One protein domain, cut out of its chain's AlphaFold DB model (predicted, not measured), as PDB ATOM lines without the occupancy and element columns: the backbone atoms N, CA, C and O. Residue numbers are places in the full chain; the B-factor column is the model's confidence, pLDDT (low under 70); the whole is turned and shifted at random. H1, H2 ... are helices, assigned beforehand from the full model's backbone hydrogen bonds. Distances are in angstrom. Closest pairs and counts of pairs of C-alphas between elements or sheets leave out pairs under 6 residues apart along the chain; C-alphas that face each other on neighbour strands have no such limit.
ATOM      1  N   LYS A  35      -3.916   3.534 -10.826       70.75
ATOM      2  CA  LYS A  35      -5.377   3.561 -10.947       70.75
ATOM      3  C   LYS A  35      -5.935   4.974 -10.815       70.75
ATOM      4  O   LYS A  35      -6.879   5.303 -11.529       70.75
ATOM      5  N   ASP A  36      -5.342   5.806  -9.963       79.50
ATOM      6  CA  ASP A  36      -5.765   7.194  -9.788       79.50
ATOM      7  C   ASP A  36      -5.473   8.008 -11.043       79.50
ATOM      8  O   ASP A  36      -6.333   8.750 -11.507       79.50
ATOM      9  N   MET A  37      -4.313   7.803 -11.670       73.50
ATOM     10  CA  MET A  37      -3.978   8.497 -12.914       73.50
ATOM     11  C   MET A  37      -4.861   8.053 -14.092       73.50
ATOM     12  O   MET A  37      -5.373   8.898 -14.825       73.50
ATOM     13  N   VAL A  38      -5.130   6.752 -14.233       81.06
ATOM     14  CA  VAL A  38      -6.087   6.231 -15.229       81.06
ATOM     15  C   VAL A  38      -7.493   6.793 -14.994       81.06
ATOM     16  O   VAL A  38      -8.183   7.175 -15.945       81.06
ATOM     17  N   LYS A  39      -7.925   6.878 -13.732       83.19
ATOM     18  CA  LYS A  39      -9.214   7.469 -13.361       83.19
ATOM     19  C   LYS A  39      -9.271   8.950 -13.738       83.19
ATOM     20  O   LYS A  39     -10.207   9.349 -14.427       83.19
ATOM     21  N   ILE A  40      -8.246   9.725 -13.387       81.94
ATOM     22  CA  ILE A  40      -8.126  11.144 -13.747       81.94
ATOM     23  C   ILE A  40      -8.206  11.321 -15.269       81.94
ATOM     24  O   ILE A  40      -8.970  12.160 -15.747       81.94
ATOM     25  N   MET A  41      -7.496  10.504 -16.052       80.81
ATOM     26  CA  MET A  41      -7.574  10.549 -17.518       80.81
ATOM     27  C   MET A  41      -9.003  10.292 -18.023       80.81
ATOM     28  O   MET A  41      -9.509  11.043 -18.860       80.81
ATOM     29  N   ARG A  42      -9.689   9.271 -17.491       85.81
ATOM     30  CA  ARG A  42     -11.083   8.956 -17.861       85.81
ATOM     31  C   ARG A  42     -12.048  10.092 -17.525       85.81
ATOM     32  O   ARG A  42     -12.935  10.379 -18.332       85.81
ATOM     33  N   GLU A  43     -11.883  10.711 -16.359       85.94
ATOM     34  CA  GLU A  43     -12.741  11.795 -15.864       85.94
ATOM     35  C   GLU A  43     -12.531  13.101 -16.642       85.94
ATOM     36  O   GLU A  43     -13.480  13.856 -16.828       85.94
ATOM     37  N   ASN A  44     -11.335  13.321 -17.196       80.56
ATOM     38  CA  ASN A  44     -10.982  14.557 -17.902       80.56
ATOM     39  C   ASN A  44     -11.056  14.472 -19.442       80.56
ATOM     40  O   ASN A  44     -10.606  15.375 -20.154       80.56
ATOM     41  N   GLY A  45     -11.666  13.408 -19.974       83.25
ATOM     42  CA  GLY A  45     -11.927  13.248 -21.411       83.25
ATOM     43  C   GLY A  45     -10.860  12.471 -22.189       83.25
ATOM     44  O   GLY A  45     -11.044  12.233 -23.376       83.25
ATOM     45  N   PHE A  46      -9.812  11.976 -21.530       85.75
ATOM     46  CA  PHE A  46      -8.763  11.135 -22.120       85.75
ATOM     47  C   PHE A  46      -9.092   9.638 -21.993       85.75
ATOM     48  O   PHE A  46      -8.242   8.820 -21.642       85.75
ATOM     49  N   LYS A  47     -10.350   9.250 -22.246       87.12
ATOM     50  CA  LYS A  47     -10.837   7.870 -22.034       87.12
ATOM     51  C   LYS A  47     -10.111   6.839 -22.897       87.12
ATOM     52  O   LYS A  47      -9.816   5.747 -22.411       87.12
ATOM     53  N   ASP A  48      -9.824   7.183 -24.149       86.31
ATOM     54  CA  ASP A  48      -9.138   6.283 -25.080       86.31
ATOM     55  C   ASP A  48      -7.674   6.084 -24.689       86.31
ATOM     56  O   ASP A  48      -7.202   4.949 -24.666       86.31
ATOM     57  N   LEU A  49      -6.994   7.159 -24.272       83.25
ATOM     58  CA  LEU A  49      -5.650   7.073 -23.704       83.25
ATOM     59  C   LEU A  49      -5.647   6.235 -22.423       83.25
ATOM     60  O   LEU A  49      -4.831   5.332 -22.287       83.25
ATOM     61  N   ALA A  50      -6.592   6.469 -21.511       84.75
ATOM     62  CA  ALA A  50      -6.698   5.704 -20.273       84.75
ATOM     63  C   ALA A  50      -6.880   4.202 -20.538       84.75
ATOM     64  O   ALA A  50      -6.254   3.367 -19.890       84.75
ATOM     65  N   LYS A  51      -7.707   3.850 -21.531       87.06
ATOM     66  CA  LYS A  51      -7.914   2.464 -21.963       87.06
ATOM     67  C   LYS A  51      -6.666   1.876 -22.621       87.06
ATOM     68  O   LYS A  51      -6.390   0.694 -22.426       87.06
ATOM     69  N   ALA A  52      -5.938   2.669 -23.406       84.00
ATOM     70  CA  ALA A  52      -4.673   2.252 -23.999       84.00
ATOM     71  C   ALA A  52      -3.627   1.962 -22.912       84.00
ATOM     72  O   ALA A  52      -2.997   0.910 -22.942       84.00
ATOM     73  N   VAL A  53      -3.529   2.827 -21.900       80.12
ATOM     74  CA  VAL A  53      -2.660   2.651 -20.727       80.12
ATOM     75  C   VAL A  53      -3.024   1.392 -19.935       80.12
ATOM     76  O   VAL A  53      -2.157   0.558 -19.696       80.12
ATOM     77  N   GLU A  54      -4.301   1.185 -19.596       82.25
ATOM     78  CA  GLU A  54      -4.759  -0.023 -18.878       82.25
ATOM     79  C   GLU A  54      -4.440  -1.324 -19.627       82.25
ATOM     80  O   GLU A  54      -4.195  -2.363 -19.013       82.25
ATOM     81  N   LYS A  55      -4.485  -1.281 -20.961       84.44
ATOM     82  CA  LYS A  55      -4.234  -2.439 -21.824       84.44
ATOM     83  C   LYS A  55      -2.773  -2.590 -22.232       84.44
ATOM     84  O   LYS A  55      -2.469  -3.551 -22.934       84.44
ATOM     85  N   ASN A  56      -1.896  -1.673 -21.820       80.50
ATOM     86  CA  ASN A  56      -0.530  -1.568 -22.335       80.50
ATOM     87  C   ASN A  56      -0.493  -1.528 -23.881       80.50
ATOM     88  O   ASN A  56       0.382  -2.113 -24.517       80.50
ATOM     89  N   ASP A  57      -1.480  -0.876 -24.503       85.12
ATOM     90  CA  ASP A  57      -1.549  -0.693 -25.954       85.12
ATOM     91  C   ASP A  57      -0.607   0.440 -26.368       85.12
ATOM     92  O   ASP A  57      -1.004   1.588 -26.585       85.12
ATOM     93  N   TYR A  58       0.679   0.101 -26.447       85.12
ATOM     94  CA  TYR A  58       1.750   1.043 -26.757       85.12
ATOM     95  C   TYR A  58       1.545   1.751 -28.094       85.12
ATOM     96  O   TYR A  58       1.817   2.940 -28.200       85.12
ATOM     97  N   LYS A  59       0.966   1.070 -29.090       87.31
ATOM     98  CA  LYS A  59       0.668   1.678 -30.393       87.31
ATOM     99  C   LYS A  59      -0.403   2.756 -30.282       87.31
ATOM    100  O   LYS A  59      -0.292   3.797 -30.929       87.31
ATOM    101  N   ALA A  60      -1.446   2.520 -29.487       87.94
ATOM    102  CA  ALA A  60      -2.471   3.527 -29.239       87.94
ATOM    103  C   ALA A  60      -1.919   4.714 -28.433       87.94
ATOM    104  O   ALA A  60      -2.261   5.856 -28.739       87.94
ATOM    105  N   ILE A  61      -1.023   4.461 -27.471       85.00
ATOM    106  CA  ILE A  61      -0.324   5.514 -26.714       85.00
ATOM    107  C   ILE A  61       0.568   6.345 -27.649       85.00
ATOM    108  O   ILE A  61       0.482   7.571 -27.647       85.00
ATOM    109  N   ASP A  62       1.356   5.700 -28.510       87.12
ATOM    110  CA  ASP A  62       2.211   6.372 -29.494       87.12
ATOM    111  C   ASP A  62       1.401   7.218 -30.466       87.12
ATOM    112  O   ASP A  62       1.750   8.365 -30.753       87.12
ATOM    113  N   LYS A  63       0.294   6.665 -30.967       90.25
ATOM    114  CA  LYS A  63      -0.607   7.388 -31.859       90.25
ATOM    115  C   LYS A  63      -1.187   8.618 -31.170       90.25
ATOM    116  O   LYS A  63      -1.199   9.678 -31.786       90.25
ATOM    117  N   PHE A  64      -1.628   8.481 -29.918       88.38
ATOM    118  CA  PHE A  64      -2.134   9.600 -29.128       88.38
ATOM    119  C   PHE A  64      -1.077  10.700 -28.990       88.38
ATOM    120  O   PHE A  64      -1.351  11.839 -29.364       88.38
ATOM    121  N   MET A  65       0.140  10.348 -28.555       85.00
ATOM    122  CA  MET A  65       1.244  11.300 -28.373       85.00
ATOM    123  C   MET A  65       1.566  12.057 -29.661       85.00
ATOM    124  O   MET A  65       1.696  13.275 -29.650       85.00
ATOM    125  N   ASN A  66       1.626  11.355 -30.793       88.25
ATOM    126  CA  ASN A  66       1.893  11.972 -32.094       88.25
ATOM    127  C   ASN A  66       0.710  12.790 -32.649       88.25
ATOM    128  O   ASN A  66       0.889  13.535 -33.608       88.25
ATOM    129  N   SER A  67      -0.488  12.652 -32.073       89.25
ATOM    130  CA  SER A  67      -1.692  13.402 -32.458       89.25
ATOM    131  C   SER A  67      -2.047  14.546 -31.506       89.25
ATOM    132  O   SER A  67      -3.082  15.180 -31.697       89.25
ATOM    133  N   LEU A  68      -1.222  14.799 -30.484       85.88
ATOM    134  CA  LEU A  68      -1.472  15.851 -29.504       85.88
ATOM    135  C   LEU A  68      -1.550  17.226 -30.173       85.88
ATOM    136  O   LEU A  68      -0.640  17.644 -30.896       85.88
ATOM    137  N   THR A  69      -2.621  17.954 -29.877       89.69
ATOM    138  CA  THR A  69      -2.702  19.388 -30.155       89.69
ATOM    139  C   THR A  69      -2.043  20.184 -29.026       89.69
ATOM    140  O   THR A  69      -1.787  19.657 -27.939       89.69
ATOM    141  N   ASP A  70      -1.748  21.463 -29.260       89.44
ATOM    142  CA  ASP A  70      -1.249  22.335 -28.187       89.44
ATOM    143  C   ASP A  70      -2.286  22.501 -27.068       89.44
ATOM    144  O   ASP A  70      -1.923  22.534 -25.894       89.44
ATOM    145  N   GLU A  71      -3.576  22.520 -27.419       89.06
ATOM    146  CA  GLU A  71      -4.681  22.556 -26.457       89.06
ATOM    147  C   GLU A  71      -4.720  21.288 -25.596       89.06
ATOM    148  O   GLU A  71      -4.836  21.380 -24.374       89.06
ATOM    149  N   ASP A  72      -4.557  20.107 -26.202       86.75
ATOM    150  CA  ASP A  72      -4.499  18.842 -25.462       86.75
ATOM    151  C   ASP A  72      -3.287  18.791 -24.530       86.75
ATOM    152  O   ASP A  72      -3.407  18.362 -23.380       86.75
ATOM    153  N   TYR A  73      -2.127  19.264 -24.997       87.81
ATOM    154  CA  TYR A  73      -0.903  19.308 -24.199       87.81
ATOM    155  C   TYR A  73      -1.049  20.228 -22.980       87.81
ATOM    156  O   TYR A  73      -0.728  19.822 -21.861       87.81
ATOM    157  N   GLN A  74      -1.609  21.429 -23.166       90.38
ATOM    158  CA  GLN A  74      -1.904  22.348 -22.061       90.38
ATOM    159  C   GLN A  74      -2.946  21.774 -21.102       90.38
ATOM    160  O   GLN A  74      -2.766  21.805 -19.885       90.38
ATOM    161  N   LYS A  75      -3.996  21.142 -21.629       88.06
ATOM    162  CA  LYS A  75      -5.008  20.483 -20.803       88.06
ATOM    163  C   LYS A  75      -4.405  19.367 -19.947       88.06
ATOM    164  O   LYS A  75      -4.782  19.220 -18.786       88.06
ATOM    165  N   MET A  76      -3.458  18.593 -20.480       84.38
ATOM    166  CA  MET A  76      -2.735  17.581 -19.702       84.38
ATOM    167  C   MET A  76      -1.915  18.212 -18.569       84.38
ATOM    168  O   MET A  76      -1.963  17.705 -17.450       84.38
ATOM    169  N   ILE A  77      -1.219  19.323 -18.829       87.31
ATOM    170  CA  ILE A  77      -0.472  20.081 -17.809       87.31
ATOM    171  C   ILE A  77      -1.408  20.541 -16.686       87.31
ATOM    172  O   ILE A  77      -1.131  20.294 -15.508       87.31
ATOM    173  N   ASP A  78      -2.543  21.146 -17.040       88.50
ATOM    174  CA  ASP A  78      -3.518  21.648 -16.072       88.50
ATOM    175  C   ASP A  78      -4.098  20.531 -15.207       88.50
ATOM    176  O   ASP A  78      -4.202  20.672 -13.988       88.50
ATOM    177  N   ILE A  79      -4.419  19.386 -15.811       82.88
ATOM    178  CA  ILE A  79      -4.903  18.213 -15.077       82.88
ATOM    179  C   ILE A  79      -3.836  17.705 -14.111       82.88
ATOM    180  O   ILE A  79      -4.162  17.407 -12.961       82.88
ATOM    181  N   MET A  80      -2.573  17.619 -14.540       80.62
ATOM    182  CA  MET A  80      -1.475  17.203 -13.664       80.62
ATOM    183  C   MET A  80      -1.365  18.141 -12.460       80.62
ATOM    184  O   MET A  80      -1.383  17.681 -11.318       80.62
ATOM    185  N   ARG A  81      -1.368  19.455 -12.697       84.81
ATOM    186  CA  ARG A  81      -1.345  20.489 -11.654       84.81
ATOM    187  C   ARG A  81      -2.522  20.375 -10.684       84.81
ATOM    188  O   ARG A  81      -2.318  20.265  -9.475       84.81
ATOM    189  N   GLN A  82      -3.750  20.331 -11.201       84.31
ATOM    190  CA  GLN A  82      -4.978  20.263 -10.398       84.31
ATOM    191  C   GLN A  82      -5.061  18.995  -9.550       84.31
ATOM    192  O   GLN A  82      -5.595  19.014  -8.444       84.31
ATOM    193  N   ASN A  83      -4.493  17.897 -10.046       78.94
ATOM    194  CA  ASN A  83      -4.469  16.627  -9.341       78.94
ATOM    195  C   ASN A  83      -3.196  16.451  -8.514       78.94
ATOM    196  O   ASN A  83      -2.892  15.329  -8.126       78.94
ATOM    197  N   GLY A  84      -2.455  17.530  -8.222       78.06
ATOM    198  CA  GLY A  84      -1.304  17.574  -7.316       78.06
ATOM    199  C   GLY A  84      -0.039  16.887  -7.839       78.06
ATOM    200  O   GLY A  84       0.748  16.386  -7.040       78.06
ATOM    201  N   TYR A  85       0.124  16.810  -9.155       79.00
ATOM    202  CA  TYR A  85       1.362  16.442  -9.843       79.00
ATOM    203  C   TYR A  85       2.076  17.713 -10.338       79.00
ATOM    204  O   TYR A  85       2.464  17.818 -11.498       79.00
ATOM    205  N   GLU A  86       2.215  18.711  -9.460       80.94
ATOM    206  CA  GLU A  86       2.742  20.045  -9.794       80.94
ATOM    207  C   GLU A  86       4.152  19.992 -10.396       80.94
ATOM    208  O   GLU A  86       4.429  20.654 -11.392       80.94
ATOM    209  N   ASP A  87       5.038  19.169  -9.833       81.06
ATOM    210  CA  ASP A  87       6.406  19.027 -10.347       81.06
ATOM    211  C   ASP A  87       6.425  18.448 -11.768       81.06
ATOM    212  O   ASP A  87       7.248  18.832 -12.602       81.06
ATOM    213  N   MET A  88       5.465  17.574 -12.076       77.44
ATOM    214  CA  MET A  88       5.293  16.992 -13.401       77.44
ATOM    215  C   MET A  88       4.700  17.999 -14.389       77.44
ATOM    216  O   MET A  88       5.168  18.085 -15.524       77.44
ATOM    217  N   ALA A  89       3.732  18.806 -13.947       83.62
ATOM    218  CA  ALA A  89       3.186  19.906 -14.734       83.62
ATOM    219  C   ALA A  89       4.285  20.916 -15.108       83.62
ATOM    220  O   ALA A  89       4.444  21.233 -16.283       83.62
ATOM    221  N   LYS A  90       5.122  21.329 -14.145       85.81
ATOM    222  CA  LYS A  90       6.269  22.223 -14.394       85.81
ATOM    223  C   LYS A  90       7.269  21.638 -15.387       85.81
ATOM    224  O   LYS A  90       7.797  22.360 -16.231       85.81
ATOM    225  N   MET A  91       7.542  20.336 -15.298       82.19
ATOM    226  CA  MET A  91       8.413  19.663 -16.262       82.19
ATOM    227  C   MET A  91       7.812  19.711 -17.670       82.19
ATOM    228  O   MET A  91       8.513  20.074 -18.614       82.19
ATOM    229  N   MET A  92       6.525  19.394 -17.811       83.19
ATOM    230  CA  MET A  92       5.826  19.469 -19.095       83.19
ATOM    231  C   MET A  92       5.760  20.906 -19.637       83.19
ATOM    232  O   MET A  92       5.908  21.096 -20.834       83.19
ATOM    233  N   GLU A  93       5.627  21.925 -18.790       89.69
ATOM    234  CA  GLU A  93       5.700  23.333 -19.218       89.69
ATOM    235  C   GLU A  93       7.101  23.747 -19.679       89.69
ATOM    236  O   GLU A  93       7.242  24.588 -20.564       89.69
ATOM    237  N   SER A  94       8.148  23.154 -19.099       90.12
ATOM    238  CA  SER A  94       9.538  23.459 -19.458       90.12
ATOM    239  C   SER A  94       9.976  22.880 -20.809       90.12
ATOM    240  O   SER A  94      11.052  23.228 -21.299       90.12
ATOM    241  N   ILE A  95       9.162  22.006 -21.411       87.25
ATOM    242  CA  ILE A  95       9.444  21.313 -22.672       87.25
ATOM    243  C   ILE A  95       8.291  21.589 -23.641       87.25
ATOM    244  O   ILE A  95       7.124  21.415 -23.301       87.25
ATOM    245  N   SER A  96       8.599  22.002 -24.872       91.06
ATOM    246  CA  SER A  96       7.551  22.187 -25.881       91.06
ATOM    247  C   SER A  96       6.882  20.847 -26.222       91.06
ATOM    248  O   SER A  96       7.526  19.797 -26.184       91.06
ATOM    249  N   LYS A  97       5.602  20.872 -26.610       90.50
ATOM    250  CA  LYS A  97       4.880  19.680 -27.088       90.50
ATOM    251  C   LYS A  97       5.674  18.941 -28.171       90.50
ATOM    252  O   LYS A  97       5.842  17.727 -28.102       90.50
ATOM    253  N   ASP A  98       6.201  19.679 -29.146       91.44
ATOM    254  CA  ASP A  98       6.954  19.097 -30.256       91.44
ATOM    255  C   ASP A  98       8.250  18.434 -29.783       91.44
ATOM    256  O   ASP A  98       8.614  17.366 -30.275       91.44
ATOM    257  N   ASP A  99       8.945  19.029 -28.812       90.62
ATOM    258  CA  ASP A  99      10.154  18.431 -28.252       90.62
ATOM    259  C   ASP A  99       9.832  17.215 -27.382       90.62
ATOM    260  O   ASP A  99      10.557  16.224 -27.453       90.62
ATOM    261  N   MET A 100       8.709  17.225 -26.660       85.12
ATOM    262  CA  MET A 100       8.203  16.052 -25.946       85.12
ATOM    263  C   MET A 100       7.909  14.896 -26.916       85.12
ATOM    264  O   MET A 100       8.347  13.770 -26.682       85.12
ATOM    265  N   ILE A 101       7.239  15.165 -28.043       86.88
ATOM    266  CA  ILE A 101       6.953  14.161 -29.083       86.88
ATOM    267  C   ILE A 101       8.250  13.642 -29.715       86.88
ATOM    268  O   ILE A 101       8.418  12.434 -29.895       86.88
ATOM    269  N   LYS A 102       9.201  14.529 -30.032       87.88
ATOM    270  CA  LYS A 102      10.513  14.124 -30.563       87.88
ATOM    271  C   LYS A 102      11.266  13.240 -29.579       87.88
ATOM    272  O   LYS A 102      11.820  12.230 -30.002       87.88
ATOM    273  N   MET A 103      11.286  13.600 -28.294       84.38
ATOM    274  CA  MET A 103      11.921  12.795 -27.247       84.38
ATOM    275  C   MET A 103      11.257  11.424 -27.135       84.38
ATOM    276  O   MET A 103      11.953  10.412 -27.175       84.38
ATOM    277  N   HIS A 104       9.924  11.385 -27.085       84.75
ATOM    278  CA  HIS A 104       9.138  10.149 -27.066       84.75
ATOM    279  C   HIS A 104       9.500   9.221 -28.234       84.75
ATOM    280  O   HIS A 104       9.837   8.054 -28.034       84.75
ATOM    281  N   ASN A 105       9.524   9.756 -29.455       84.38
ATOM    282  CA  ASN A 105       9.872   8.989 -30.651       84.38
ATOM    283  C   ASN A 105      11.353   8.562 -30.663       84.38
ATOM    284  O   ASN A 105      11.662   7.429 -31.031       84.38
ATOM    285  N   ALA A 106      12.270   9.429 -30.224       84.31
ATOM    286  CA  ALA A 106      13.700   9.123 -30.137       84.31
ATOM    287  C   ALA A 106      14.009   8.023 -29.108       84.31
ATOM    288  O   ALA A 106      14.977   7.283 -29.274       84.31
ATOM    289  N   MET A 107      13.173   7.887 -28.076       78.75
ATOM    290  CA  MET A 107      13.268   6.819 -27.082       78.75
ATOM    291  C   MET A 107      12.678   5.486 -27.560       78.75
ATOM    292  O   MET A 107      12.751   4.513 -26.820       78.75
ATOM    293  N   GLY A 108      12.143   5.408 -28.785       80.75
ATOM    294  CA  GLY A 108      11.517   4.198 -29.326       80.75
ATOM    295  C   GLY A 108      10.036   4.055 -28.968       80.75
ATOM    296  O   GLY A 108       9.497   2.950 -29.036       80.75
ATOM    297  N   GLY A 109       9.386   5.158 -28.589       82.88
ATOM    298  CA  GLY A 109       7.968   5.198 -28.262       82.88
ATOM    299  C   GLY A 109       7.623   4.518 -26.939       82.88
ATOM    300  O   GLY A 109       8.475   4.222 -26.097       82.88
ATOM    301  N   ALA A 110       6.333   4.267 -26.752       79.00
ATOM    302  CA  ALA A 110       5.776   3.789 -25.502       79.00
ATOM    303  C   ALA A 110       6.287   2.390 -25.144       79.00
ATOM    304  O   ALA A 110       6.581   2.107 -23.985       79.00
ATOM    305  N   GLU A 111       6.448   1.529 -26.151       76.00
ATOM    306  CA  GLU A 111       6.944   0.166 -25.966       76.00
ATOM    307  C   GLU A 111       8.350   0.170 -25.357       76.00
ATOM    308  O   GLU A 111       8.601  -0.532 -24.380       76.00
ATOM    309  N   ALA A 112       9.260   0.986 -25.893       74.31
ATOM    310  CA  ALA A 112      10.640   1.053 -25.424       74.31
ATOM    311  C   ALA A 112      10.755   1.634 -24.005       74.31
ATOM    312  O   ALA A 112      11.552   1.139 -23.209       74.31
ATOM    313  N   CYS A 113       9.903   2.600 -23.649       66.62
ATOM    314  CA  CYS A 113       9.822   3.151 -22.292       66.62
ATOM    315  C   CYS A 113       9.378   2.120 -21.236       66.62
ATOM    316  O   CYS A 113       9.679   2.290 -20.054       66.62
TER     317      CYS A 113
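Overview. This is residues 35 to 113 of the 127 residues of an uncharacterized protein of Fonticella tunisiensis (UniProt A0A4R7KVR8). Look for a ring of seven short helices round a middle that holds no helix. On one side of the ring the longest helix, H4, pairs with H5 in a hairpin; on the other side H1, H2 and H3 fold back and forth as two hairpins that share H2; H6 bridges the two sides near H4 and H3, and H7 folds back onto H3. The ring is loosely joined between its two sides: H1 and H6 come close to H4 through a few C-alpha pairs. The printed part has 79 residues with seven named helices, H1 to H7 in order along the chain, and no named strand, and its class is all helix. It is compact, with a radius of gyration of the C-alphas of 12.1 A, and rounded, with spans of 29 by 27 by 20 A.

Arrangement. Start at H4, residues 70 to 82. With its residues 77 to 81 alone it touches H5, residues 86 to 93, and the closest C-alphas, those of Ile 77 and Ala 89, are 4.8 A apart. These two form a helical hairpin, at a shallow tilt of 14 degrees, opposite ways. H4 is close to but not clearly touching H6, residues 97 to 106; the closest C-alphas, those of Tyr 73 and Lys 97, are 6.5 A apart, and the lines are about perpendicular at 88 degrees. H5 and H6 are only just apart, with their closest C-alphas at 8.0 A. Go from H4 to H1, residues 35 to 43, and you find them close but not clearly touching, with the closest C-alphas, those of Ile 40 and Ile 79, 7.9 A apart, at a steep tilt of 51 degrees. H1 touches H2, residues 47 to 54, closest at the C-alphas of Val 38 and Ala 50, 5.1 A; this helical hairpin has a shallow tilt of 17 degrees, opposite ways. H2 touches H3, residues 58 to 66, closest at the C-alphas of Ala 52 and Ala 60, 5.8 A; this helical hairpin has a steep tilt of 42 degrees, opposite ways. H3 touches H7, residues 109 to 113, where the C-alphas of Tyr 58 and Ala 110 come closest, 5.0 A. H3 and H6 are close but not clearly touching, closest at the C-alphas of Asn 66 and Ile 101, 6.3 A. Among the pairs that are apart are H2 and H4, H1 and H3, and H3 and H5. In H1, H2, H3, H4, H5, H6 and H7 every O i to N i+4 pair is within hydrogen-bond range.

Along the chain. Find C-alpha 70 at (-1.249, 22.335, -28.187); from there H4 runs 18.3 A to C-alpha 82 at (-4.978, 20.263, -10.398). H5, Glu 86 to Glu 93, and H2, Lys 47 to Glu 54, each measure 10.4 A from first to last C-alpha. H6 measures 14.1 A from Lys 97 to Ala 106. H1 opens the printed part at C-alpha 35, (-5.377, 3.561, -10.947), and measures 12.1 A; H3, Tyr 58 to Asn 66, measures 12.2 A. H7 measures 6.6 A and ends at C-alpha 113, (9.822, 3.151, -22.292).

Size, cuts and confidence. The two C-alphas farthest apart, those of Glu 43 and Ala 106, are 30.2 A from each other, and those of Lys 35 and Cys 113 are 19.0 A apart. The printed part has no cut, and the six links between successive helices are tight. The mean pLDDT of the printed part is 84.1, and in this model residue 113 alone is under 70.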